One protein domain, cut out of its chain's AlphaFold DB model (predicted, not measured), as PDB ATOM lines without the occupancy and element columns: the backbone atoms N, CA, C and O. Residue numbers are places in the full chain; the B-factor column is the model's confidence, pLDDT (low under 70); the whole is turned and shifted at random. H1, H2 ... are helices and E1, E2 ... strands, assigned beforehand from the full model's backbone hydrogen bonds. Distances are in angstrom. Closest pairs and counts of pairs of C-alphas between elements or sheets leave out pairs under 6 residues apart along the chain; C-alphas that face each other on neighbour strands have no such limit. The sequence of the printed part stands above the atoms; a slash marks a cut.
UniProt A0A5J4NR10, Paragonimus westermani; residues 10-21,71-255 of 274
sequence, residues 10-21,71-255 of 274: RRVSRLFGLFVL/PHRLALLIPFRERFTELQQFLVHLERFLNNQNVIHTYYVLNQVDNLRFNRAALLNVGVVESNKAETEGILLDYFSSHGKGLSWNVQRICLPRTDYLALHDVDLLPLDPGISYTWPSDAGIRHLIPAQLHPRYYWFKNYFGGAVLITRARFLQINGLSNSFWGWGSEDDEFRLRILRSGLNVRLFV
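AT A GLANCE: This is residues 10 to 21 and 71 to 255 of the 274 residues of a protein of Paragonimus westermani (UniProt A0A5J4NR10). A twisted sheet of five strands has H3 and H4 over one face and H2 over the other, and from this body a long two-stranded hairpin, E3 and E4, reaches away to a tip, residues 146 to 151, that sticks out. The hairpin arm makes the length: the spans are 64 by 38 by 32 A, an elongated outline, yet compact by its radius of gyration of the C-alphas, 17.7 A. The printed part has 197 residues, of class mixed, with five named helices and eight named strands in the order H1 E1 H2 E2 H3 E3 E4 E5 E6 E7 E8 H4 H5. The large sheet runs E2 E1 E5 E8 E7 and is mixed; E3 and E4 are antiparallel.

IN THESE COORDINATES: Start in the sheet at C-alpha 73, (287.377, 200.145, 362.709), where E1, residues 73 to 80, sets out on its 21.9 A. Beside it look for E2, 104 to 111, 22.9 A, and E5, 165 to 169; then E8, 212 to 216, and E7, 190 to 192. The helices are H2, 84 to 99, 22.5 A; H3, 120 to 136, 24.4 A; H4, 217 to 222; H5, 236 to 246, 15.3 A, ending at (284.057, 203.267, 389.760); and H1, 10 to 15. E3, 139 to 147, and E4, 150 to 158, each measure 24.3 A; E6 is 173 to 175.

HOW THE PARTS SIT: In the sheet E2 and E1 are parallel, with N 76 and O 106 at 2.8 A; E1 and E5 are parallel, with N 77 and O 167 at 2.8 A. E5 and E8 are antiparallel, N 166 and O 215 at 2.8 A, and so are E8 and E7, a hairpin, N 191 and O 214 at 2.8 A. H3 is on the sheet at a height of 8.2 A, slantwise at 40 degrees to E1 on the local plane; its closest C-alphas to E1 are Leu 123 and Pro 79, 5.6 A. H4, on the same face, stands up from the sheet at 47 degrees. H2 is on the opposite face at 10.1 A, along E2 at 8 degrees on the local plane; E1, H2, E2 form a strand-helix-strand unit, two parallel neighbours with a helix between, its crossover right-handed. E6 pairs with no named strand; its Leu 174 is 6.6 A from Phe 90 of H2, C-alpha to C-alpha, the closest pair. H5 is not on the sheet, but close to H3, not clearly touching: the closest C-alphas, Glu 236 and Ala 121, are 6.4 A apart. H1 is likewise close to H3, Ser 13 to Val 126 at 7.4 A between closest C-alphas. In the hairpin E3 and E4, N 143 and O 154 are 2.9 A apart. In H3, H4 and H5 every O i to N i+4 pair is within hydrogen-bond range; H2 has 11 of 12, H1 0 of 2, with 2 of 3 O i to N i+3 pairs.

THE WHOLE: The C-alphas farthest apart, Lys 149 and Trp 204, are 64.5 A apart. Residues 22 to 70 are cut out, and C-alphas 21 and 71 are 24.3 A apart across the cut. The links E6 to E7, E7 to E8 and H4 to H5 are long. Mean pLDDT of the printed part is 86.4; residues 10 to 21 and 253 to 255 are under 70.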
ATOM      1  N   ARG A  10     308.391 199.492 379.473       29.80
ATOM      2  CA  ARG A  10     309.506 199.146 378.566       29.80
ATOM      3  C   ARG A  10     310.239 197.861 378.963       29.80
ATOM      4  O   ARG A  10     310.969 197.306 378.141       29.80
ATOM      5  N   ARG A  11     310.095 197.394 380.212       28.78
ATOM      6  CA  ARG A  11     310.568 196.064 380.647       28.78
ATOM      7  C   ARG A  11     309.537 194.982 380.352       28.78
ATOM      8  O   ARG A  11     309.926 193.880 379.980       28.78
ATOM      9  N   VAL A  12     308.248 195.313 380.452       35.56
ATOM     10  CA  VAL A  12     307.157 194.403 380.078       35.56
ATOM     11  C   VAL A  12     307.241 194.100 378.581       35.56
ATOM     12  O   VAL A  12     307.317 192.941 378.223       35.56
ATOM     13  N   SER A  13     307.414 195.081 377.695       31.53
ATOM     14  CA  SER A  13     307.489 194.803 376.246       31.53
ATOM     15  C   SER A  13     308.655 193.898 375.797       31.53
ATOM     16  O   SER A  13     308.608 193.371 374.694       31.53
ATOM     17  N   ARG A  14     309.709 193.708 376.611       32.12
ATOM     18  CA  ARG A  14     310.829 192.795 376.288       32.12
ATOM     19  C   ARG A  14     310.600 191.352 376.737       32.12
ATOM     20  O   ARG A  14     311.250 190.459 376.211       32.12
ATOM     21  N   LEU A  15     309.719 191.128 377.715       33.03
ATOM     22  CA  LEU A  15     309.377 189.787 378.213       33.03
ATOM     23  C   LEU A  15     308.350 189.083 377.315       33.03
ATOM     24  O   LEU A  15     308.292 187.859 377.274       33.03
ATOM     25  N   PHE A  16     307.567 189.864 376.575       38.78
ATOM     26  CA  PHE A  16     306.479 189.396 375.732       38.78
ATOM     27  C   PHE A  16     306.886 189.646 374.277       38.78
ATOM     28  O   PHE A  16     306.690 190.739 373.754       38.78
ATOM     29  N   GLY A  17     307.527 188.661 373.645       37.16
ATOM     30  CA  GLY A  17     307.841 188.693 372.218       37.16
ATOM     31  C   GLY A  17     306.566 188.905 371.404       37.16
ATOM     32  O   GLY A  17     305.750 187.997 371.265       37.16
ATOM     33  N   LEU A  18     306.376 190.122 370.900       38.41
ATOM     34  CA  LEU A  18     305.232 190.485 370.081       38.41
ATOM     35  C   LEU A  18     305.429 189.909 368.672       38.41
ATOM     36  O   LEU A  18     306.090 190.515 367.836       38.41
ATOM     37  N   PHE A  19     304.840 188.747 368.397       37.56
ATOM     38  CA  PHE A  19     304.604 188.309 367.023       37.56
ATOM     39  C   PHE A  19     303.269 188.893 366.558       37.56
ATOM     40  O   PHE A  19     302.207 188.339 366.840       37.56
ATOM     41  N   VAL A  20     303.308 190.020 365.840       36.88
ATOM     42  CA  VAL A  20     302.151 190.469 365.056       36.88
ATOM     43  C   VAL A  20     302.057 189.554 363.837       36.88
ATOM     44  O   VAL A  20     302.646 189.817 362.793       36.88
ATOM     45  N   LEU A  21     301.332 188.445 363.970       36.47
ATOM     46  CA  LEU A  21     300.891 187.666 362.818       36.47
ATOM     47  C   LEU A  21     299.789 188.460 362.112       36.47
ATOM     48  O   LEU A  21     298.606 188.313 362.421       36.47
ATOM     49  N   PRO A  71     283.568 205.049 358.842       84.31
ATOM     50  CA  PRO A  71     283.111 203.825 359.485       84.31
ATOM     51  C   PRO A  71     284.133 203.380 360.534       84.31
ATOM     52  O   PRO A  71     285.332 203.347 360.262       84.31
ATOM     53  N   HIS A  72     283.641 203.056 361.731       93.00
ATOM     54  CA  HIS A  72     284.493 202.677 362.850       93.00
ATOM     55  C   HIS A  72     285.237 201.372 362.564       93.00
ATOM     56  O   HIS A  72     284.625 200.390 362.139       93.00
ATOM     57  N   ARG A  73     286.538 201.339 362.859       95.31
ATOM     58  CA  ARG A  73     287.377 200.145 362.709       95.31
ATOM     59  C   ARG A  73     287.694 199.504 364.060       95.31
ATOM     60  O   ARG A  73     288.066 200.185 365.015       95.31
ATOM     61  N   LEU A  74     287.572 198.181 364.115       97.19
ATOM     62  CA  LEU A  74     287.795 197.343 365.289       97.19
ATOM     63  C   LEU A  74     289.230 196.794 365.345       97.19
ATOM     64  O   LEU A  74     289.677 196.140 364.408       97.19
ATOM     65  N   ALA A  75     289.922 196.961 366.470       97.25
ATOM     66  CA  ALA A  75     291.109 196.173 366.806       97.25
ATOM     67  C   ALA A  75     290.718 194.980 367.685       97.25
ATOM     68  O   ALA A  75     290.209 195.147 368.795       97.25
ATOM     69  N   LEU A  76     290.967 193.769 367.201       98.00
ATOM     70  CA  LEU A  76     290.607 192.533 367.879       98.00
ATOM     71  C   LEU A  76     291.824 191.958 368.603       98.00
ATOM     72  O   LEU A  76     292.747 191.449 367.975       98.00
ATOM     73  N   LEU A  77     291.835 192.097 369.927       98.25
ATOM     74  CA  LEU A  77     292.951 191.763 370.805       98.25
ATOM     75  C   LEU A  77     292.758 190.360 371.391       98.25
ATOM     76  O   LEU A  77     291.836 190.141 372.181       98.25
ATOM     77  N   ILE A  78     293.644 189.431 371.024       97.75
ATOM     78  CA  ILE A  78     293.536 188.005 371.354       97.75
ATOM     79  C   ILE A  78     294.715 187.604 372.257       97.75
ATOM     80  O   ILE A  78     295.814 187.374 371.748       97.75
ATOM     81  N   PRO A  79     294.538 187.513 373.586       96.81
ATOM     82  CA  PRO A  79     295.562 186.993 374.480       96.81
ATOM     83  C   PRO A  79     295.779 185.503 374.190       96.81
ATOM     84  O   PRO A  79     294.832 184.717 374.185       96.81
ATOM     85  N   PHE A  80     297.026 185.112 373.928       95.56
ATOM     86  CA  PHE A  80     297.341 183.812 373.346       95.56
ATOM     87  C   PHE A  80     298.578 183.164 373.978       95.56
ATOM     88  O   PHE A  80     299.559 183.834 374.292       95.56
ATOM     89  N   ARG A  81     298.523 181.840 374.142       94.06
ATOM     90  CA  ARG A  81     299.664 180.951 374.400       94.06
ATOM     91  C   ARG A  81     299.222 179.513 374.125       94.06
ATOM     92  O   ARG A  81     298.220 179.094 374.695       94.06
ATOM     93  N   GLU A  82     299.963 178.776 373.298       92.94
ATOM     94  CA  GLU A  82     299.773 177.329 373.058       92.94
ATOM     95  C   GLU A  82     298.323 176.887 372.736       92.94
ATOM     96  O   GLU A  82     297.867 175.838 373.186       92.94
ATOM     97  N   ARG A  83     297.569 177.688 371.965       91.69
ATOM     98  CA  ARG A  83     296.166 177.409 371.569       91.69
ATOM     99  C   ARG A  83     295.941 177.469 370.060       91.69
ATOM    100  O   ARG A  83     294.983 178.068 369.573       91.69
ATOM    101  N   PHE A  84     296.902 176.955 369.294       90.06
ATOM    102  CA  PHE A  84     296.949 177.160 367.844       90.06
ATOM    103  C   PHE A  84     295.690 176.650 367.128       90.06
ATOM    104  O   PHE A  84     295.152 177.347 366.272       90.06
ATOM    105  N   THR A  85     295.170 175.487 367.531       90.69
ATOM    106  CA  THR A  85     293.932 174.920 366.976       90.69
ATOM    107  C   THR A  85     292.735 175.839 367.212       90.69
ATOM    108  O   THR A  85     291.968 176.102 366.285       90.69
ATOM    109  N   GLU A  86     292.579 176.359 368.434       91.06
ATOM    110  CA  GLU A  86     291.521 177.314 368.757       91.06
ATOM    111  C   GLU A  86     291.694 178.607 367.960       91.06
ATOM    112  O   GLU A  86     290.722 179.095 367.396       91.06
ATOM    113  N   LEU A  87     292.921 179.117 367.821       91.31
ATOM    114  CA  LEU A  87     293.201 180.323 367.039       91.31
ATOM    115  C   LEU A  87     292.822 180.164 365.563       91.31
ATOM    116  O   LEU A  87     292.207 181.060 364.993       91.31
ATOM    117  N   GLN A  88     293.141 179.030 364.939       90.25
ATOM    118  CA  GLN A  88     292.763 178.781 363.545       90.25
ATOM    119  C   GLN A  88     291.240 178.768 363.364       90.25
ATOM    120  O   GLN A  88     290.719 179.407 362.449       90.25
ATOM    121  N   GLN A  89     290.523 178.073 364.251       89.50
ATOM    122  CA  GLN A  89     289.058 178.029 364.226       89.50
ATOM    123  C   GLN A  89     288.455 179.411 364.481       89.50
ATOM    124  O   GLN A  89     287.519 179.818 363.791       89.50
ATOM    125  N   PHE A  90     289.030 180.143 365.431       92.19
ATOM    126  CA  PHE A  90     288.633 181.486 365.816       92.19
ATOM    127  C   PHE A  90     288.716 182.471 364.658       92.19
ATOM    128  O   PHE A  90     287.719 183.110 364.338       92.19
ATOM    129  N   LEU A  91     289.870 182.561 363.998       91.44
ATOM    130  CA  LEU A  91     290.087 183.522 362.919       91.44
ATOM    131  C   LEU A  91     289.160 183.256 361.728       91.44
ATOM    132  O   LEU A  91     288.508 184.175 361.246       91.44
ATOM    133  N   VAL A  92     289.036 181.997 361.296       90.94
ATOM    134  CA  VAL A  92     288.165 181.622 360.167       90.94
ATOM    135  C   VAL A  92     286.698 181.926 360.469       90.94
ATOM    136  O   VAL A  92     285.969 182.433 359.613       90.94
ATOM    137  N   HIS A  93     286.248 181.597 361.681       92.19
ATOM    138  CA  HIS A  93     284.870 181.827 362.101       92.19
ATOM    139  C   HIS A  93     284.566 183.321 362.222       92.19
ATOM    140  O   HIS A  93     283.560 183.796 361.691       92.19
ATOM    141  N   LEU A  94     285.441 184.065 362.900       94.19
ATOM    142  CA  LEU A  94     285.200 185.463 363.224       94.19
ATOM    143  C   LEU A  94     285.342 186.374 362.005       94.19
ATOM    144  O   LEU A  94     284.565 187.311 361.886       94.19
ATOM    145  N   GLU A  95     286.209 186.039 361.047       93.69
ATOM    146  CA  GLU A  95     286.297 186.730 359.756       93.69
ATOM    147  C   GLU A  95     284.934 186.750 359.054       93.69
ATOM    148  O   GLU A  95     284.395 187.806 358.724       93.69
ATOM    149  N   ARG A  96     284.312 185.574 358.901       95.25
ATOM    150  CA  ARG A  96     282.978 185.449 358.294       95.25
ATOM    151  C   ARG A  96     281.925 186.186 359.115       95.25
ATOM    152  O   ARG A  96     281.086 186.888 358.559       95.25
ATOM    153  N   PHE A  97     281.970 186.030 360.436       95.00
ATOM    154  CA  PHE A  97     280.996 186.626 361.344       95.00
ATOM    155  C   PHE A  97     281.027 188.164 361.309       95.00
ATOM    156  O   PHE A  97     279.977 188.799 361.230       95.00
ATOM    157  N   LEU A  98     282.220 188.763 361.316       95.25
ATOM    158  CA  LEU A  98     282.419 190.212 361.269       95.25
ATOM    159  C   LEU A  98     282.111 190.789 359.885       95.25
ATOM    160  O   LEU A  98     281.467 191.839 359.801       95.25
ATOM    161  N   ASN A  99     282.484 190.090 358.810       94.19
ATOM    162  CA  ASN A  99     282.166 190.509 357.444       94.19
ATOM    163  C   ASN A  99     280.654 190.518 357.192       94.19
ATOM    164  O   ASN A  99     280.137 191.479 356.627       94.19
ATOM    165  N   ASN A 100     279.916 189.538 357.723       96.19
ATOM    166  CA  ASN A 100     278.449 189.530 357.673       96.19
ATOM    167  C   ASN A 100     277.809 190.724 358.410       96.19
ATOM    168  O   ASN A 100     276.666 191.079 358.131       96.19
ATOM    169  N   GLN A 101     278.532 191.354 359.343       93.81
ATOM    170  CA  GLN A 101     278.099 192.557 360.060       93.81
ATOM    171  C   GLN A 101     278.676 193.855 359.478       93.81
ATOM    172  O   GLN A 101     278.448 194.922 360.048       93.81
ATOM    173  N   ASN A 102     279.421 193.785 358.368       95.25
ATOM    174  CA  ASN A 102     280.173 194.905 357.793       95.25
ATOM    175  C   ASN A 102     281.118 195.582 358.806       95.25
ATOM    176  O   ASN A 102     281.326 196.798 358.773       95.25
ATOM    177  N   VAL A 103     281.682 194.807 359.739       95.38
ATOM    178  CA  VAL A 103     282.632 195.316 360.731       95.38
ATOM    179  C   VAL A 103     284.030 195.298 360.128       95.38
ATOM    180  O   VAL A 103     284.621 194.241 359.919       95.38
ATOM    181  N   ILE A 104     284.586 196.481 359.885       95.38
ATOM    182  CA  ILE A 104     285.971 196.631 359.440       95.38
ATOM    183  C   ILE A 104     286.887 196.355 360.633       95.38
ATOM    184  O   ILE A 104     286.731 196.985 361.679       95.38
ATOM    185  N   HIS A 105     287.848 195.443 360.497       94.88
ATOM    186  CA  HIS A 105     288.618 194.977 361.647       94.88
ATOM    187  C   HIS A 105     290.092 194.668 361.343       94.88
ATOM    188  O   HIS A 105     290.543 194.674 360.198       94.88
ATOM    189  N   THR A 106     290.879 194.488 362.405       93.62
ATOM    190  CA  THR A 106     292.296 194.102 362.372       93.62
ATOM    191  C   THR A 106     292.592 193.211 363.574       93.62
ATOM    192  O   THR A 106     292.241 193.560 364.700       93.62
ATOM    193  N   TYR A 107     293.224 192.062 363.341       93.88
ATOM    194  CA  TYR A 107     293.564 191.097 364.386       93.88
ATOM    195  C   TYR A 107     294.932 191.390 365.007       93.88
ATOM    196  O   TYR A 107     295.900 191.659 364.299       93.88
ATOM    197  N   TYR A 108     295.017 191.268 366.330       94.69
ATOM    198  CA  TYR A 108     296.250 191.354 367.107       94.69
ATOM    199  C   TYR A 108     296.338 190.149 368.047       94.69
ATOM    200  O   TYR A 108     295.665 190.097 369.078       94.69
ATOM    201  N   VAL A 109     297.180 189.178 367.690       95.38
ATOM    202  CA  VAL A 109     297.458 188.000 368.521       95.38
ATOM    203  C   VAL A 109     298.584 188.334 369.500       95.38
ATOM    204  O   VAL A 109     299.692 188.676 369.102       95.38
ATOM    205  N   LEU A 110     298.294 188.255 370.795       95.81
ATOM    206  CA  LEU A 110     299.174 188.685 371.880       95.81
ATOM    207  C   LEU A 110     299.793 187.441 372.511       95.81
ATOM    208  O   LEU A 110     299.267 186.893 373.481       95.81
ATOM    209  N   ASN A 111     300.875 186.962 371.902       94.25
ATOM    210  CA  ASN A 111     301.520 185.717 372.301       94.25
ATOM    211  C   ASN A 111     302.399 185.902 373.551       94.25
ATOM    212  O   ASN A 111     303.355 186.677 373.535       94.25
ATOM    213  N   GLN A 112     302.109 185.175 374.631       93.00
ATOM    214  CA  GLN A 112     302.948 185.175 375.830       93.00
ATOM    215  C   GLN A 112     304.048 184.115 375.726       93.00
ATOM    216  O   GLN A 112     303.781 182.923 375.872       93.00
ATOM    217  N   VAL A 113     305.291 184.558 375.533       91.94
ATOM    218  CA  VAL A 113     306.445 183.677 375.258       91.94
ATOM    219  C   VAL A 113     307.312 183.358 376.479       91.94
ATOM    220  O   VAL A 113     308.170 182.486 376.408       91.94
ATOM    221  N   ASP A 114     307.122 184.059 377.599       92.88
ATOM    222  CA  ASP A 114     307.803 183.733 378.856       92.88
ATOM    223  C   ASP A 114     307.268 182.428 379.484       92.88
ATOM    224  O   ASP A 114     306.250 181.886 379.062       92.88
ATOM    225  N   ASN A 115     307.925 181.941 380.539       94.12
ATOM    226  CA  ASN A 115     307.509 180.736 381.272       94.12
ATOM    227  C   ASN A 115     306.654 181.041 382.518       94.12
ATOM    228  O   ASN A 115     306.408 180.154 383.338       94.12
ATOM    229  N   LEU A 116     306.225 182.293 382.716       94.81
ATOM    230  CA  LEU A 116     305.390 182.662 383.858       94.81
ATOM    231  C   LEU A 116     303.965 182.144 383.656       94.81
ATOM    232  O   LEU A 116     303.567 181.740 382.563       94.81
ATOM    233  N   ARG A 117     303.147 182.191 384.714       96.38
ATOM    234  CA  ARG A 117     301.709 181.916 384.580       96.38
ATOM    235  C   ARG A 117     301.099 182.840 383.519       96.38
ATOM    236  O   ARG A 117     301.539 183.973 383.341       96.38
ATOM    237  N   PHE A 118     300.083 182.351 382.816       96.31
ATOM    238  CA  PHE A 118     299.407 183.153 381.801       96.31
ATOM    239  C   PHE A 118     298.790 184.408 382.433       96.31
ATOM    240  O   PHE A 118     298.140 184.308 383.476       96.31
ATOM    241  N   ASN A 119     299.009 185.575 381.830       97.38
ATOM    242  CA  ASN A 119     298.511 186.858 382.318       97.38
ATOM    243  C   ASN A 119     297.677 187.539 381.231       97.38
ATOM    244  O   ASN A 119     298.147 188.387 380.471       97.38
ATOM    245  N   ARG A 120     296.404 187.139 381.175       97.62
ATOM    246  CA  ARG A 120     295.424 187.617 380.198       97.62
ATOM    247  C   ARG A 120     295.304 189.142 380.196       97.62
ATOM    248  O   ARG A 120     295.359 189.765 379.139       97.62
ATOM    249  N   ALA A 121     295.159 189.745 381.374       97.56
ATOM    250  CA  ALA A 121     294.976 191.185 381.509       97.56
ATOM    251  C   ALA A 121     296.213 191.987 381.085       97.56
ATOM    252  O   ALA A 121     296.075 192.980 380.366       97.56
ATOM    253  N   ALA A 122     297.416 191.541 381.457       97.06
ATOM    254  CA  ALA A 122     298.647 192.185 381.008       97.06
ATOM    255  C   ALA A 122     298.814 192.095 379.487       97.06
ATOM    256  O   ALA A 122     299.164 193.095 378.862       97.06
ATOM    257  N   LEU A 123     298.502 190.945 378.878       96.50
ATOM    258  CA  LEU A 123     298.520 190.796 377.420       96.50
ATOM    259  C   LEU A 123     297.559 191.769 376.743       96.50
ATOM    260  O   LEU A 123     297.957 192.455 375.811       96.50
ATOM    261  N   LEU A 124     296.323 191.889 377.234       98.06
ATOM    262  CA  LEU A 124     295.342 192.833 376.688       98.06
ATOM    263  C   LEU A 124     295.826 194.289 376.796       98.06
ATOM    264  O   LEU A 124     295.706 195.040 375.829       98.06
ATOM    265  N   ASN A 125     296.437 194.677 377.921       97.75
ATOM    266  CA  ASN A 125     297.071 195.990 378.063       97.75
ATOM    267  C   ASN A 125     298.198 196.200 377.035       97.75
ATOM    268  O   ASN A 125     298.255 197.257 376.401       97.75
ATOM    269  N   VAL A 126     299.064 195.197 376.840       96.06
ATOM    270  CA  VAL A 126     300.105 195.211 375.796       96.06
ATOM    271  C   VAL A 126     299.466 195.388 374.421       96.06
ATOM    272  O   VAL A 126     299.887 196.262 373.672       96.06
ATOM    273  N   GLY A 127     298.394 194.661 374.111       95.56
ATOM    274  CA  GLY A 127     297.700 194.771 372.829       95.56
ATOM    275  C   GLY A 127     297.151 196.160 372.538       95.56
ATOM    276  O   GLY A 127     297.252 196.628 371.408       95.56
ATOM    277  N   VAL A 128     296.629 196.870 373.541       96.44
ATOM    278  CA  VAL A 128     296.173 198.258 373.355       96.44
ATOM    279  C   VAL A 128     297.332 199.184 372.996       96.44
ATOM    280  O   VAL A 128     297.199 200.000 372.081       96.44
ATOM    281  N   VAL A 129     298.464 199.046 373.687       94.06
ATOM    282  CA  VAL A 129     299.660 199.864 373.449       94.06
ATOM    283  C   VAL A 129     300.278 199.548 372.087       94.06
ATOM    284  O   VAL A 129     300.535 200.459 371.303       94.06
ATOM    285  N   GLU A 130     300.494 198.270 371.792       92.31
ATOM    286  CA  GLU A 130     301.198 197.832 370.588       92.31
ATOM    287  C   GLU A 130     300.349 197.995 369.324       92.31
ATOM    288  O   GLU A 130     300.881 198.400 368.294       92.31
ATOM    289  N   SER A 131     299.024 197.808 369.398       92.12
ATOM    290  CA  SER A 131     298.144 198.154 368.271       92.12
ATOM    291  C   SER A 131     298.214 199.643 367.941       92.12
ATOM    292  O   SER A 131     298.389 200.007 366.785       92.12
ATOM    293  N   ASN A 132     298.188 200.523 368.948       91.62
ATOM    294  CA  ASN A 132     298.317 201.959 368.703       91.62
ATOM    295  C   ASN A 132     299.672 202.318 368.071       91.62
ATOM    296  O   ASN A 132     299.720 203.155 367.172       91.62
ATOM    297  N   LYS A 133     300.772 201.690 368.505       87.19
ATOM    298  CA  LYS A 133     302.091 201.887 367.879       87.19
ATOM    299  C   LYS A 133     302.110 201.392 366.434       87.19
ATOM    300  O   LYS A 133     302.515 202.141 365.554       87.19
ATOM    301  N   ALA A 134     301.603 200.193 366.162       83.75
ATOM    302  CA  ALA A 134     301.528 199.654 364.803       83.75
ATOM    303  C   ALA A 134     300.698 200.545 363.856       83.75
ATOM    304  O   ALA A 134     301.000 200.656 362.669       83.75
ATOM    305  N   GLU A 135     299.675 201.217 364.387       87.62
ATOM    306  CA  GLU A 135     298.788 202.120 363.647       87.62
ATOM    307  C   GLU A 135     299.353 203.538 363.441       87.62
ATOM    308  O   GLU A 135     298.936 204.249 362.525       87.62
ATOM    309  N   THR A 136     300.266 203.992 364.305       89.44
ATOM    310  CA  THR A 136     300.778 205.378 364.300       89.44
ATOM    311  C   THR A 136     302.236 205.492 363.877       89.44
ATOM    312  O   THR A 136     302.606 206.461 363.219       89.44
ATOM    313  N   GLU A 137     303.052 204.508 364.238       87.75
ATOM    314  CA  GLU A 137     304.494 204.452 363.984       87.75
ATOM    315  C   GLU A 137     304.852 203.383 362.940       87.75
ATOM    316  O   GLU A 137     305.897 203.484 362.294       87.75
ATOM    317  N   GLY A 138     303.971 202.400 362.741       80.69
ATOM    318  CA  GLY A 138     304.170 201.264 361.847       80.69
ATOM    319  C   GLY A 138     304.925 200.096 362.480       80.69
ATOM    320  O   GLY A 138     305.500 200.198 363.560       80.69
ATOM    321  N   ILE A 139     304.910 198.965 361.782       81.50
ATOM    322  CA  ILE A 139     305.677 197.757 362.087       81.50
ATOM    323  C   ILE A 139     306.782 197.574 361.051       81.50
ATOM    324  O   ILE A 139     306.640 197.989 359.901       81.50
ATOM    325  N   LEU A 140     307.892 196.963 361.460       81.25
ATOM    326  CA  LEU A 140     308.934 196.527 360.536       81.25
ATOM    327  C   LEU A 140     308.587 195.121 360.043       81.25
ATOM    328  O   LEU A 140     308.355 194.225 360.851       81.25
ATOM    329  N   LEU A 141     308.525 194.963 358.725       77.69
ATOM    330  CA  LEU A 141     308.356 193.694 358.039       77.69
ATOM    331  C   LEU A 141     309.687 193.312 357.392       77.69
ATOM    332  O   LEU A 141     310.124 193.963 356.441       77.69
ATOM    333  N   ASP A 142     310.295 192.245 357.898       82.12
ATOM    334  CA  ASP A 142     311.407 191.568 357.242       82.12
ATOM    335  C   ASP A 142     310.851 190.633 356.164       82.12
ATOM    336  O   ASP A 142     309.993 189.788 356.439       82.12
ATOM    337  N   TYR A 143     311.319 190.778 354.926       77.00
ATOM    338  CA  TYR A 143     310.897 189.925 353.819       77.00
ATOM    339  C   TYR A 143     312.050 189.622 352.871       77.00
ATOM    340  O   TYR A 143     313.035 190.354 352.764       77.00
ATOM    341  N   PHE A 144     311.895 188.525 352.141       83.38
ATOM    342  CA  PHE A 144     312.820 188.133 351.097       83.38
ATOM    343  C   PHE A 144     312.229 188.434 349.734       83.38
ATOM    344  O   PHE A 144     311.064 188.130 349.481       83.38
ATOM    345  N   SER A 145     313.052 188.961 348.835       79.75
ATOM    346  CA  SER A 145     312.712 189.027 347.417       79.75
ATOM    347  C   SER A 145     313.714 188.222 346.607       79.75
ATOM    348  O   SER A 145     314.922 188.322 346.821       79.75
ATOM    349  N   SER A 146     313.207 187.435 345.662       80.50
ATOM    350  CA  SER A 146     314.034 186.811 344.635       80.50
ATOM    351  C   SER A 146     314.148 187.767 343.454       80.50
ATOM    352  O   SER A 146     313.129 188.231 342.943       80.50
ATOM    353  N   HIS A 147     315.368 188.094 343.036       75.56
ATOM    354  CA  HIS A 147     315.634 188.804 341.782       75.56
ATOM    355  C   HIS A 147     316.624 187.955 340.975       75.56
ATOM    356  O   HIS A 147     317.825 187.922 341.252       75.56
ATOM    357  N   GLY A 148     316.113 187.204 339.996       78.50
ATOM    358  CA  GLY A 148     316.911 186.240 339.233       78.50
ATOM    359  C   GLY A 148     317.358 185.042 340.084       78.50
ATOM    360  O   GLY A 148     316.530 184.366 340.683       78.50
ATOM    361  N   LYS A 149     318.671 184.755 340.126       74.06
ATOM    362  CA  LYS A 149     319.252 183.641 340.914       74.06
ATOM    363  C   LYS A 149     319.623 184.018 342.363       74.06
ATOM    364  O   LYS A 149     320.201 183.191 343.061       74.06
ATOM    365  N   GLY A 150     319.354 185.249 342.804       75.88
ATOM    366  CA  GLY A 150     319.744 185.750 344.127       75.88
ATOM    367  C   GLY A 150     318.558 185.987 345.066       75.88
ATOM    368  O   GLY A 150     317.511 186.464 344.634       75.88
ATOM    369  N   LEU A 151     318.756 185.697 346.356       85.19
ATOM    370  CA  LEU A 151     317.870 186.100 347.453       85.19
ATOM    371  C   LEU A 151     318.407 187.381 348.098       85.19
ATOM    372  O   LEU A 151     319.563 187.416 348.520       85.19
ATOM    373  N   SER A 152     317.565 188.406 348.213       86.19
ATOM    374  CA  SER A 152     317.856 189.604 349.002       86.19
ATOM    375  C   SER A 152     316.946 189.691 350.221       86.19
ATOM    376  O   SER A 152     315.749 189.403 350.154       86.19
ATOM    377  N   TRP A 153     317.543 190.088 351.342       85.94
ATOM    378  CA  TRP A 153     316.840 190.437 352.569       85.94
ATOM    379  C   TRP A 153     316.468 191.913 352.532       85.94
ATOM    380  O   TRP A 153     317.328 192.757 352.277       85.94
ATOM    381  N   ASN A 154     315.208 192.223 352.812       82.12
ATOM    382  CA  ASN A 154     314.689 193.581 352.802       82.12
ATOM    383  C   ASN A 154     313.885 193.851 354.070       82.12
ATOM    384  O   ASN A 154     313.307 192.941 354.664       82.12
ATOM    385  N   VAL A 155     313.816 195.127 354.438       82.19
ATOM    386  CA  VAL A 155     313.018 195.603 355.565       82.19
ATOM    387  C   VAL A 155     312.100 196.706 355.068       82.19
ATOM    388  O   VAL A 155     312.565 197.704 354.516       82.19
ATOM    389  N   GLN A 156     310.799 196.552 355.292       83.81
ATOM    390  CA  GLN A 156     309.806 197.571 354.977       83.81
ATOM    391  C   GLN A 156     309.056 197.985 356.236       83.81
ATOM    392  O   GLN A 156     308.608 197.149 357.013       83.81
ATOM    393  N   ARG A 157     308.868 199.293 356.425       83.81
ATOM    394  CA  ARG A 157     307.944 199.796 357.442       83.81
ATOM    395  C   ARG A 157     306.532 199.848 356.869       83.81
ATOM    396  O   ARG A 157     306.315 200.488 355.844       83.81
ATOM    397  N   ILE A 158     305.582 199.218 357.550       79.50
ATOM    398  CA  ILE A 158     304.171 199.181 357.159       79.50
ATOM    399  C   ILE A 158     303.337 199.729 358.310       79.50
ATOM    400  O   ILE A 158     303.454 199.254 359.435       79.50
ATOM    401  N   CYS A 159     302.479 200.712 358.051       80.88
ATOM    402  CA  CYS A 159     301.486 201.113 359.042       80.88
ATOM    403  C   CYS A 159     300.237 200.257 358.937       80.88
ATOM    404  O   CYS A 159     299.727 200.033 357.837       80.88
ATOM    405  N   LEU A 160     299.679 199.887 360.083       82.94
ATOM    406  CA  LEU A 160     298.349 199.300 360.120       82.94
ATOM    407  C   LEU A 160     297.263 200.392 360.085       82.94
ATOM    408  O   LEU A 160     297.496 201.517 360.535       82.94
ATOM    409  N   PRO A 161     296.063 200.095 359.554       86.25
ATOM    410  CA  PRO A 161     294.954 201.041 359.570       86.25
ATOM    411  C   PRO A 161     294.539 201.413 360.998       86.25
ATOM    412  O   PRO A 161     294.340 200.533 361.832       86.25
ATOM    413  N   ARG A 162     294.327 202.708 361.260       92.38
ATOM    414  CA  ARG A 162     293.870 203.193 362.573       92.38
ATOM    415  C   ARG A 162     292.532 202.584 362.969       92.38
ATOM    416  O   ARG A 162     291.611 202.527 362.154       92.38
ATOM    417  N   THR A 163     292.424 202.186 364.230       93.00
ATOM    418  CA  THR A 163     291.212 201.593 364.804       93.00
ATOM    419  C   THR A 163     290.655 202.459 365.937       93.00
ATOM    420  O   THR A 163     291.394 203.085 366.700       93.00
ATOM    421  N   ASP A 164     289.333 202.481 366.077       94.12
ATOM    422  CA  ASP A 164     288.628 203.373 367.005       94.12
ATOM    423  C   ASP A 164     288.260 202.676 368.325       94.12
ATOM    424  O   ASP A 164     288.165 203.293 369.395       94.12
ATOM    425  N   TYR A 165     288.030 201.365 368.259       97.31
ATOM    426  CA  TYR A 165     287.594 200.554 369.388       97.31
ATOM    427  C   TYR A 165     288.223 199.167 369.373       97.31
ATOM    428  O   TYR A 165     288.810 198.728 368.389       97.31
ATOM    429  N   LEU A 166     288.129 198.514 370.522       98.31
ATOM    430  CA  LEU A 166     288.824 197.291 370.868       98.31
ATOM    431  C   LEU A 166     287.804 196.186 371.126       98.31
ATOM    432  O   LEU A 166     286.771 196.444 371.743       98.31
ATOM    433  N   ALA A 167     288.139 194.958 370.745       98.19
ATOM    434  CA  ALA A 167     287.522 193.743 371.261       98.19
ATOM    435  C   ALA A 167     288.571 192.998 372.084       98.19
ATOM    436  O   ALA A 167     289.560 192.516 371.541       98.19
ATOM    437  N   LEU A 168     288.355 192.924 373.395       98.12
ATOM    438  CA  LEU A 168     289.149 192.119 374.316       98.12
ATOM    439  C   LEU A 168     288.555 190.711 374.295       98.12
ATOM    440  O   LEU A 168     287.466 190.532 374.845       98.12
ATOM    441  N   HIS A 169     289.192 189.763 373.607       96.88
ATOM    442  CA  HIS A 169     288.506 188.543 373.186       96.88
ATOM    443  C   HIS A 169     289.287 187.263 373.471       96.88
ATOM    444  O   HIS A 169     290.395 187.083 372.975       96.88
ATOM    445  N   ASP A 170     288.671 186.334 374.194       94.44
ATOM    446  CA  ASP A 170     289.231 185.000 374.408       94.44
ATOM    447  C   ASP A 170     289.187 184.183 373.112       94.44
ATOM    448  O   ASP A 170     288.192 184.194 372.387       94.44
ATOM    449  N   VAL A 171     290.273 183.472 372.815       93.44
ATOM    450  CA  VAL A 171     290.436 182.720 371.559       93.44
ATOM    451  C   VAL A 171     289.509 181.500 371.449       93.44
ATOM    452  O   VAL A 171     289.266 181.001 370.358       93.44
ATOM    453  N   ASP A 172     288.976 181.006 372.566       89.25
ATOM    454  CA  ASP A 172     288.156 179.791 372.650       89.25
ATOM    455  C   ASP A 172     286.640 180.063 372.693       89.25
ATOM    456  O   ASP A 172     285.850 179.129 372.878       89.25
ATOM    457  N   LEU A 173     286.225 181.319 372.487       90.00
ATOM    458  CA  LEU A 173     284.825 181.745 372.485       90.00
ATOM    459  C   LEU A 173     284.386 182.144 371.077       90.00
ATOM    460  O   LEU A 173     284.830 183.153 370.537       90.00
ATOM    461  N   LEU A 174     283.479 181.370 370.480       90.56
ATOM    462  CA  LEU A 174     282.954 181.649 369.142       90.56
ATOM    463  C   LEU A 174     281.508 182.166 369.220       90.56
ATOM    464  O   LEU A 174     280.653 181.468 369.787       90.56
ATOM    465  N   PRO A 175     281.196 183.351 368.658       89.81
ATOM    466  CA  PRO A 175     279.824 183.846 368.598       89.81
ATOM    467  C   PRO A 175     279.013 183.036 367.579       89.81
ATOM    468  O   PRO A 175     279.397 182.966 366.416       89.81
ATOM    469  N   LEU A 176     277.896 182.419 367.977       87.69
ATOM    470  CA  LEU A 176     277.041 181.675 367.032       87.69
ATOM    471  C   LEU A 176     275.778 182.440 366.634       87.69
ATOM    472  O   LEU A 176     275.286 182.267 365.523       87.69
ATOM    473  N   ASP A 177     275.242 183.266 367.532       86.56
ATOM    474  CA  ASP A 177     274.046 184.066 367.263       86.56
ATOM    475  C   ASP A 177     274.426 185.306 366.430       86.56
ATOM    476  O   ASP A 177     275.189 186.145 366.917       86.56
ATOM    477  N   PRO A 178     273.905 185.474 365.197       87.31
ATOM    478  CA  PRO A 178     274.178 186.653 364.371       87.31
ATOM    479  C   PRO A 178     273.663 187.958 364.999       87.31
ATOM    480  O   PRO A 178     274.087 189.036 364.588       87.31
ATOM    481  N   GLY A 179     272.792 187.882 366.011       86.50
ATOM    482  CA  GLY A 179     272.377 189.026 366.812       86.50
ATOM    483  C   GLY A 179     273.524 189.667 367.598       86.50
ATOM    484  O   GLY A 179     273.458 190.863 367.876       86.50
ATOM    485  N   ILE A 180     274.600 188.930 367.914       89.25
ATOM    486  CA  ILE A 180     275.750 189.447 368.675       89.25
ATOM    487  C   ILE A 180     276.480 190.499 367.859       89.25
ATOM    488  O   ILE A 180     277.308 190.191 367.006       89.25
ATOM    489  N   SER A 181     276.210 191.761 368.156       91.44
ATOM    490  CA  SER A 181     276.762 192.855 367.374       91.44
ATOM    491  C   SER A 181     278.153 193.268 367.870       91.44
ATOM    492  O   SER A 181     278.285 193.802 368.977       91.44
ATOM    493  N   TYR A 182     279.161 193.073 367.009       94.62
ATOM    494  CA  TYR A 182     280.558 193.522 367.170       94.62
ATOM    495  C   TYR A 182     280.787 194.959 366.679       94.62
ATOM    496  O   TYR A 182     281.916 195.449 366.650       94.62
ATOM    497  N   THR A 183     279.717 195.642 366.277       94.06
ATOM    498  CA  THR A 183     279.759 197.034 365.822       94.06
ATOM    499  C   THR A 183     280.133 197.994 366.956       94.06
ATOM    500  O   THR A 183     280.194 197.621 368.132       94.06
ATOM    501  N   TRP A 184     280.373 199.256 366.598       93.75
ATOM    502  CA  TRP A 184     280.703 200.332 367.530       93.75
ATOM    503  C   TRP A 184     279.819 200.315 368.801       93.75
ATOM    504  O   TRP A 184     278.586 200.326 368.701       93.75
ATOM    505  N   PRO A 185     280.400 200.327 370.019       91.62
ATOM    506  CA  PRO A 185     279.661 200.132 371.271       91.62
ATOM    507  C   PRO A 185     278.820 201.345 371.724       91.62
ATOM    508  O   PRO A 185     278.486 201.447 372.905       91.62
ATOM    509  N   SER A 186     278.390 202.216 370.801       83.81
ATOM    510  CA  SER A 186     277.643 203.467 371.042       83.81
ATOM    511  C   SER A 186     278.370 204.450 371.979       83.81
ATOM    512  O   SER A 186     279.502 204.201 372.386       83.81
ATOM    513  N   ASP A 187     277.721 205.556 372.355       74.75
ATOM    514  CA  ASP A 187     278.301 206.606 373.217       74.75
ATOM    515  C   ASP A 187     278.692 206.116 374.626       74.75
ATOM    516  O   ASP A 187     279.573 206.687 375.278       74.75
ATOM    517  N   ALA A 188     278.082 205.018 375.095       81.69
ATOM    518  CA  ALA A 188     278.503 204.345 376.326       81.69
ATOM    519  C   ALA A 188     279.968 203.876 376.235       81.69
ATOM    520  O   ALA A 188     280.701 203.883 377.222       81.69
ATOM    521  N   GLY A 189     280.407 203.505 375.030       90.00
ATOM    522  CA  GLY A 189     281.785 203.154 374.722       90.00
ATOM    523  C   GLY A 189     282.254 201.816 375.292       90.00
ATOM    524  O   GLY A 189     283.444 201.530 375.181       90.00
ATOM    525  N   ILE A 190     281.359 201.022 375.899       94.06
ATOM    526  CA  ILE A 190     281.617 199.693 376.474       94.06
ATOM    527  C   ILE A 190     280.411 198.783 376.205       94.06
ATOM    528  O   ILE A 190     279.265 199.166 376.456       94.06
ATOM    529  N   ARG A 191     280.666 197.557 375.739       93.25
ATOM    530  CA  ARG A 191     279.657 196.505 375.567       93.25
ATOM    531  C   ARG A 191     280.235 195.150 375.949       93.25
ATOM    532  O   ARG A 191     281.276 194.759 375.437       93.25
ATOM    533  N   HIS A 192     279.536 194.414 376.802       93.06
ATOM    534  CA  HIS A 192     279.877 193.023 377.100       93.06
ATOM    535  C   HIS A 192     279.066 192.094 376.202       93.06
ATOM    536  O   HIS A 192     277.847 192.249 376.099       93.06
ATOM    537  N   LEU A 193     279.752 191.177 375.515       90.94
ATOM    538  CA  LEU A 193     279.143 190.329 374.489       90.94
ATOM    539  C   LEU A 193     278.607 189.004 375.036       90.94
ATOM    540  O   LEU A 193     277.846 188.338 374.342       90.94
ATOM    541  N   ILE A 194     278.985 188.615 376.258       85.62
ATOM    542  CA  ILE A 194     278.697 187.283 376.802       85.62
ATOM    543  C   ILE A 194     277.966 187.419 378.137       85.62
ATOM    544  O   ILE A 194     278.607 187.436 379.187       85.62
ATOM    545  N   PRO A 195     276.627 187.510 378.144       75.88
ATOM    546  CA  PRO A 195     275.890 187.591 379.395       75.88
ATOM    547  C   PRO A 195     276.128 186.329 380.233       75.88
ATOM    548  O   PRO A 195     276.219 185.221 379.694       75.88
ATOM    549  N   ALA A 196     276.203 186.506 381.557       77.00
ATOM    550  CA  ALA A 196     276.494 185.439 382.512       77.00
ATOM    551  C   ALA A 196     275.690 184.175 382.209       77.00
ATOM    552  O   ALA A 196     276.279 183.121 382.017       77.00
ATOM    553  N   GLN A 197     274.370 184.323 382.058       72.25
ATOM    554  CA  GLN A 197     273.376 183.259 381.878       72.25
ATOM    555  C   GLN A 197     273.674 182.319 380.705       72.25
ATOM    556  O   GLN A 197     273.170 181.201 380.682       72.25
ATOM    557  N   LEU A 198     274.474 182.770 379.740       70.94
ATOM    558  CA  LEU A 198     274.808 182.026 378.528       70.94
ATOM    559  C   LEU A 198     276.229 181.470 378.567       70.94
ATOM    560  O   LEU A 198     276.613 180.680 377.707       70.94
ATOM    561  N   HIS A 199     277.010 181.839 379.582       73.38
ATOM    562  CA  HIS A 199     278.313 181.255 379.810       73.38
ATOM    563  C   HIS A 199     278.145 179.833 380.379       73.38
ATOM    564  O   HIS A 199     277.716 179.681 381.527       73.38
ATOM    565  N   PRO A 200     278.557 178.767 379.668       70.31
ATOM    566  CA  PRO A 200     278.280 177.382 380.064       70.31
ATOM    567  C   PRO A 200     278.918 176.999 381.405       70.31
ATOM    568  O   PRO A 200     278.477 176.060 382.060       70.31
ATOM    569  N   ARG A 201     279.940 177.745 381.844       76.31
ATOM    570  CA  ARG A 201     280.616 177.541 383.135       76.31
ATOM    571  C   ARG A 201     280.241 178.546 384.233       76.31
ATOM    572  O   ARG A 201     280.393 178.227 385.409       76.31
ATOM    573  N   TYR A 202     279.764 179.739 383.868       78.69
ATOM    574  CA  TYR A 202     279.588 180.873 384.796       78.69
ATOM    575  C   TYR A 202     278.157 181.425 384.800       78.69
ATOM    576  O   TYR A 202     277.922 182.512 385.315       78.69
ATOM    577  N   TYR A 203     277.186 180.654 384.299       78.06
ATOM    578  CA  TYR A 203     275.760 181.007 384.261       78.06
ATOM    579  C   TYR A 203     275.156 181.452 385.595       78.06
ATOM    580  O   TYR A 203     274.209 182.235 385.617       78.06
ATOM    581  N   TRP A 204     275.719 180.994 386.711       80.19
ATOM    582  CA  TRP A 204     275.287 181.338 388.063       80.19
ATOM    583  C   TRP A 204     275.887 182.656 388.584       80.19
ATOM    584  O   TRP A 204     275.366 183.237 389.539       80.19
ATOM    585  N   PHE A 205     276.956 183.169 387.968       83.94
ATOM    586  CA  PHE A 205     277.654 184.368 388.425       83.94
ATOM    587  C   PHE A 205     277.124 185.622 387.719       83.94
ATOM    588  O   PHE A 205     277.633 186.049 386.689       83.94
ATOM    589  N   LYS A 206     276.091 186.245 388.301       82.56
ATOM    590  CA  LYS A 206     275.353 187.385 387.710       82.56
ATOM    591  C   LYS A 206     276.223 188.570 387.264       82.56
ATOM    592  O   LYS A 206     275.805 189.319 386.388       82.56
ATOM    593  N   ASN A 207     277.393 188.754 387.876       85.38
ATOM    594  CA  ASN A 207     278.306 189.863 387.591       85.38
ATOM    595  C   ASN A 207     279.449 189.499 386.629       85.38
ATOM    596  O   ASN A 207     280.353 190.315 386.468       85.38
ATOM    597  N   TYR A 208     279.404 188.319 385.998       88.69
ATOM    598  CA  TYR A 208     280.407 187.867 385.035       88.69
ATOM    599  C   TYR A 208     280.713 188.933 383.974       88.69
ATOM    600  O   TYR A 208     279.794 189.511 383.390       88.69
ATOM    601  N   PHE A 209     282.003 189.171 383.724       91.81
ATOM    602  CA  PHE A 209     282.496 190.175 382.772       91.81
ATOM    603  C   PHE A 209     283.694 189.689 381.943       91.81
ATOM    604  O   PHE A 209     284.426 190.480 381.350       91.81
ATOM    605  N   GLY A 210     283.905 188.375 381.904       90.06
ATOM    606  CA  GLY A 210     284.972 187.750 381.134       90.06
ATOM    607  C   GLY A 210     284.609 187.524 379.665       90.06
ATOM    608  O   GLY A 210     283.537 187.908 379.177       90.06
ATOM    609  N   GLY A 211     285.519 186.853 378.962       91.62
ATOM    610  CA  GLY A 211     285.277 186.312 377.633       91.62
ATOM    611  C   GLY A 211     285.467 187.313 376.498       91.62
ATOM    612  O   GLY A 211     286.528 187.343 375.881       91.62
ATOM    613  N   ALA A 212     284.447 188.126 376.206       94.31
ATOM    614  CA  ALA A 212     284.490 189.087 375.102       94.31
ATOM    615  C   ALA A 212     283.849 190.436 375.465       94.31
ATOM    616  O   ALA A 212     282.648 190.529 375.738       94.31
ATOM    617  N   VAL A 213     284.657 191.500 375.444       96.12
ATOM    618  CA  VAL A 213     284.240 192.874 375.772       96.12
ATOM    619  C   VAL A 213     284.667 193.826 374.661       96.12
ATOM    620  O   VAL A 213     285.846 193.900 374.321       96.12
ATOM    621  N   LEU A 214     283.718 194.598 374.134       97.38
ATOM    622  CA  LEU A 214     284.004 195.748 373.285       97.38
ATOM    623  C   LEU A 214     284.207 196.992 374.140       97.38
ATOM    624  O   LEU A 214     283.407 197.274 375.036       97.38
ATOM    625  N   ILE A 215     285.229 197.775 373.829       97.44
ATOM    626  CA  ILE A 215     285.521 199.026 374.525       97.44
ATOM    627  C   ILE A 215     286.233 200.007 373.596       97.44
ATOM    628  O   ILE A 215     287.145 199.636 372.867       97.44
ATOM    629  N   THR A 216     285.831 201.275 373.597       96.88
ATOM    630  CA  THR A 216     286.563 202.309 372.841       96.88
ATOM    631  C   THR A 216     287.949 202.526 373.445       96.88
ATOM    632  O   THR A 216     288.113 202.451 374.667       96.88
ATOM    633  N   ARG A 217     288.949 202.866 372.617       94.69
ATOM    634  CA  ARG A 217     290.301 203.176 373.123       94.69
ATOM    635  C   ARG A 217     290.265 204.271 374.192       94.69
ATOM    636  O   ARG A 217     290.905 204.136 375.231       94.69
ATOM    637  N   ALA A 218     289.449 205.307 373.983       93.88
ATOM    638  CA  ALA A 218     289.271 206.400 374.935       93.88
ATOM    639  C   ALA A 218     288.777 205.917 376.310       93.88
ATOM    640  O   ALA A 218     289.361 206.286 377.328       93.88
ATOM    641  N   ARG A 219     287.751 205.050 376.361       94.81
ATOM    642  CA  ARG A 219     287.258 204.493 377.635       94.81
ATOM    643  C   ARG A 219     288.283 203.579 378.294       94.81
ATOM    644  O   ARG A 219     288.454 203.664 379.504       94.81
ATOM    645  N   PHE A 220     288.992 202.757 377.520       96.69
ATOM    646  CA  PHE A 220     290.042 201.887 378.052       96.69
ATOM    647  C   PHE A 220     291.160 202.688 378.738       96.69
ATOM    648  O   PHE A 220     291.594 202.346 379.838       96.69
ATOM    649  N   LEU A 221     291.594 203.786 378.112       94.12
ATOM    650  CA  LEU A 221     292.598 204.686 378.679       94.12
ATOM    651  C   LEU A 221     292.058 205.447 379.898       94.12
ATOM    652  O   LEU A 221     292.762 205.558 380.899       94.12
ATOM    653  N   GLN A 222     290.803 205.909 379.848       94.00
ATOM    654  CA  GLN A 222     290.146 206.606 380.959       94.00
ATOM    655  C   GLN A 222     290.140 205.770 382.250       94.00
ATOM    656  O   GLN A 222     290.326 206.319 383.333       94.00
ATOM    657  N   ILE A 223     289.947 204.452 382.143       95.38
ATOM    658  CA  ILE A 223     289.901 203.532 383.294       95.38
ATOM    659  C   ILE A 223     291.260 202.920 383.651       95.38
ATOM    660  O   ILE A 223     291.327 202.039 384.508       95.38
ATOM    661  N   ASN A 224     292.344 203.385 383.017       96.56
ATOM    662  CA  ASN A 224     293.704 202.883 383.217       96.56
ATOM    663  C   ASN A 224     293.845 201.369 382.937       96.56
ATOM    664  O   ASN A 224     294.551 200.656 383.654       96.56
ATOM    665  N   GLY A 225     293.148 200.878 381.905       96.00
ATOM    666  CA  GLY A 225     293.213 199.486 381.451       96.00
ATOM    667  C   GLY A 225     292.877 198.439 382.522       96.00
ATOM    668  O   GLY A 225     292.217 198.726 383.525       96.00
ATOM    669  N   LEU A 226     293.341 197.206 382.296       97.62
ATOM    670  CA  LEU A 226     293.202 196.091 383.239       97.62
ATOM    671  C   LEU A 226     294.355 196.077 384.257       97.62
ATOM    672  O   LEU A 226     295.399 196.704 384.065       97.62
ATOM    673  N   SER A 227     294.207 195.328 385.347       96.44
ATOM    674  CA  SER A 227     295.307 195.074 386.282       96.44
ATOM    675  C   SER A 227     296.344 194.094 385.718       96.44
ATOM    676  O   SER A 227     296.004 193.026 385.224       96.44
ATOM    677  N   ASN A 228     297.631 194.403 385.882       95.56
ATOM    678  CA  ASN A 228     298.733 193.508 385.496       95.56
ATOM    679  C   ASN A 228     299.063 192.449 386.567       95.56
ATOM    680  O   ASN A 228     299.967 191.637 386.374       95.56
ATOM    681  N   SER A 229     298.390 192.479 387.719       95.88
ATOM    682  CA  SER A 229     298.750 191.672 388.894       95.88
ATOM    683  C   SER A 229     298.109 190.280 388.921       95.88
ATOM    684  O   SER A 229     298.456 189.475 389.783       95.88
ATOM    685  N   PHE A 230     297.197 189.984 387.994       94.12
ATOM    686  CA  PHE A 230     296.487 188.706 387.934       94.12
ATOM    687  C   PHE A 230     297.258 187.692 387.086       94.12
ATOM    688  O   PHE A 230     297.170 187.654 385.862       94.12
ATOM    689  N   TRP A 231     298.045 186.867 387.773       93.88
ATOM    690  CA  TRP A 231     298.803 185.772 387.177       93.88
ATOM    691  C   TRP A 231     298.041 184.458 387.365       93.88
ATOM    692  O   TRP A 231     297.837 184.020 388.498       93.88
ATOM    693  N   GLY A 232     297.682 183.790 386.271       91.50
ATOM    694  CA  GLY A 232     296.835 182.600 386.297       91.50
ATOM    695  C   GLY A 232     295.357 182.926 386.086       91.50
ATOM    696  O   GLY A 232     295.008 183.968 385.543       91.50
ATOM    697  N   TRP A 233     294.491 181.984 386.456       85.31
ATOM    698  CA  TRP A 233     293.070 182.054 386.133       85.31
ATOM    699  C   TRP A 233     292.264 182.808 387.206       85.31
ATOM    700  O   TRP A 233     292.280 182.396 388.366       85.31
ATOM    701  N   GLY A 234     291.521 183.840 386.787       86.69
ATOM    702  CA  GLY A 234     290.404 184.437 387.526       86.69
ATOM    703  C   GLY A 234     290.645 185.824 388.138       86.69
ATOM    704  O   GLY A 234     291.771 186.205 388.465       86.69
ATOM    705  N   SER A 235     289.525 186.527 388.357       90.50
ATOM    706  CA  SER A 235     289.367 187.816 389.051       90.50
ATOM    707  C   SER A 235     289.897 189.061 388.333       90.50
ATOM    708  O   SER A 235     289.658 190.174 388.812       90.50
ATOM    709  N   GLU A 236     290.576 188.931 387.192       96.38
ATOM    710  CA  GLU A 236     291.043 190.094 386.432       96.38
ATOM    711  C   GLU A 236     289.898 190.812 385.705       96.38
ATOM    712  O   GLU A 236     289.907 192.035 385.577       96.38
ATOM    713  N   ASP A 237     288.894 190.055 385.263       94.38
ATOM    714  CA  ASP A 237     287.662 190.539 384.647       94.38
ATOM    715  C   ASP A 237     286.733 191.214 385.666       94.38
ATOM    716  O   ASP A 237     286.173 192.278 385.387       94.38
ATOM    717  N   ASP A 238     286.635 190.656 386.874       93.31
ATOM    718  CA  ASP A 238     285.914 191.254 388.002       93.31
ATOM    719  C   ASP A 238     286.510 192.607 388.406       93.31
ATOM    720  O   ASP A 238     285.792 193.600 388.574       93.31
ATOM    721  N   GLU A 239     287.835 192.669 388.543       96.19
ATOM    722  CA  GLU A 239     288.543 193.903 388.878       96.19
ATOM    723  C   GLU A 239     288.377 194.949 387.772       96.19
ATOM    724  O   GLU A 239     288.064 196.109 388.059       96.19
ATOM    725  N   PHE A 240     288.464 194.524 386.510       96.56
ATOM    726  CA  PHE A 240     288.227 195.391 385.364       96.56
ATOM    727  C   PHE A 240     286.792 195.937 385.337       96.56
ATOM    728  O   PHE A 240     286.589 197.141 385.149       96.56
ATOM    729  N   ARG A 241     285.785 195.104 385.630       94.50
ATOM    730  CA  ARG A 241     284.393 195.553 385.787       94.50
ATOM    731  C   ARG A 241     284.260 196.592 386.899       94.50
ATOM    732  O   ARG A 241     283.572 197.597 386.721       94.50
ATOM    733  N   LEU A 242     284.917 196.384 388.041       94.44
ATOM    734  CA  LEU A 242     284.895 197.344 389.148       94.44
ATOM    735  C   LEU A 242     285.539 198.683 388.767       94.44
ATOM    736  O   LEU A 242     285.020 199.722 389.173       94.44
ATOM    737  N   ARG A 243     286.615 198.691 387.968       95.38
ATOM    738  CA  ARG A 243     287.204 199.938 387.436       95.38
ATOM    739  C   ARG A 243     286.215 200.712 386.578       95.38
ATOM    740  O   ARG A 243     286.065 201.918 386.766       95.38
ATOM    741  N   ILE A 244     285.507 200.014 385.689       94.06
ATOM    742  CA  ILE A 244     284.475 200.613 384.835       94.06
ATOM    743  C   ILE A 244     283.405 201.283 385.703       94.06
ATOM    744  O   ILE A 244     283.173 202.484 385.570       94.06
ATOM    745  N   LEU A 245     282.833 200.547 386.658       92.56
ATOM    746  CA  LEU A 245     281.777 201.075 387.527       92.56
ATOM    747  C   LEU A 245     282.255 202.256 388.387       92.56
ATOM    748  O   LEU A 245     281.552 203.256 388.511       92.56
ATOM    749  N   ARG A 246     283.473 202.186 388.942       94.25
ATOM    750  CA  ARG A 246     284.057 203.267 389.760       94.25
ATOM    751  C   ARG A 246     284.368 204.533 388.965       94.25
ATOM    752  O   ARG A 246     284.427 205.606 389.551       94.25
ATOM    753  N   SER A 247     284.541 204.422 387.650       92.06
ATOM    754  CA  SER A 247     284.739 205.571 386.757       92.06
ATOM    755  C   SER A 247     283.434 206.258 386.324       92.06
ATOM    756  O   SER A 247     283.469 207.175 385.504       92.06
ATOM    757  N   GLY A 248     282.281 205.821 386.852       90.31
ATOM    758  CA  GLY A 248     280.960 206.349 386.493       90.31
ATOM    759  C   GLY A 248     280.448 205.865 385.133       90.31
ATOM    760  O   GLY A 248     279.495 206.425 384.596       90.31
ATOM    761  N   LEU A 249     281.083 204.841 384.553       88.25
ATOM    762  CA  LEU A 249     280.694 204.254 383.276       88.25
ATOM    763  C   LEU A 249     279.752 203.070 383.486       88.25
ATOM    764  O   LEU A 249     279.911 202.277 384.414       88.25
ATOM    765  N   ASN A 250     278.804 202.914 382.566       83.31
ATOM    766  CA  ASN A 250     277.867 201.798 382.564       83.31
ATOM    767  C   ASN A 250     278.271 200.744 381.532       83.31
ATOM    768  O   ASN A 250     278.656 201.064 380.407       83.31
ATOM    769  N   VAL A 251     278.109 199.476 381.903       81.12
ATOM    770  CA  VAL A 251     278.241 198.341 380.988       81.12
ATOM    771  C   VAL A 251     276.882 198.070 380.355       81.12
ATOM    772  O   VAL A 251     275.928 197.735 381.057       81.12
ATOM    773  N   ARG A 252     276.787 198.165 379.025       77.50
ATOM    774  CA  ARG A 252     275.629 197.623 378.304       77.50
ATOM    775  C   ARG A 252     275.835 196.132 378.061       77.50
ATOM    776  O   ARG A 252     276.796 195.736 377.399       77.50
ATOM    777  N   LEU A 253     274.916 195.330 378.587       67.56
ATOM    778  CA  LEU A 253     274.777 193.923 378.226       67.56
ATOM    779  C   LEU A 253     273.986 193.835 376.924       67.56
ATOM    780  O   LEU A 253     272.926 194.450 376.801       67.56
ATOM    781  N   PHE A 254     274.496 193.075 375.961       63.34
ATOM    782  CA  PHE A 254     273.718 192.710 374.787       63.34
ATOM    783  C   PHE A 254     272.974 191.402 375.079       63.34
ATOM    784  O   PHE A 254     273.599 190.396 375.406       63.34
ATOM    785  N   VAL A 255     271.641 191.424 375.012       52.38
ATOM    786  CA  VAL A 255     270.797 190.245 375.248       52.38
ATOM    787  C   VAL A 255     270.045 189.931 373.962       52.38
ATOM    788  O   VAL A 255     268.989 190.497 373.696       52.38
TER     789      VAL A 255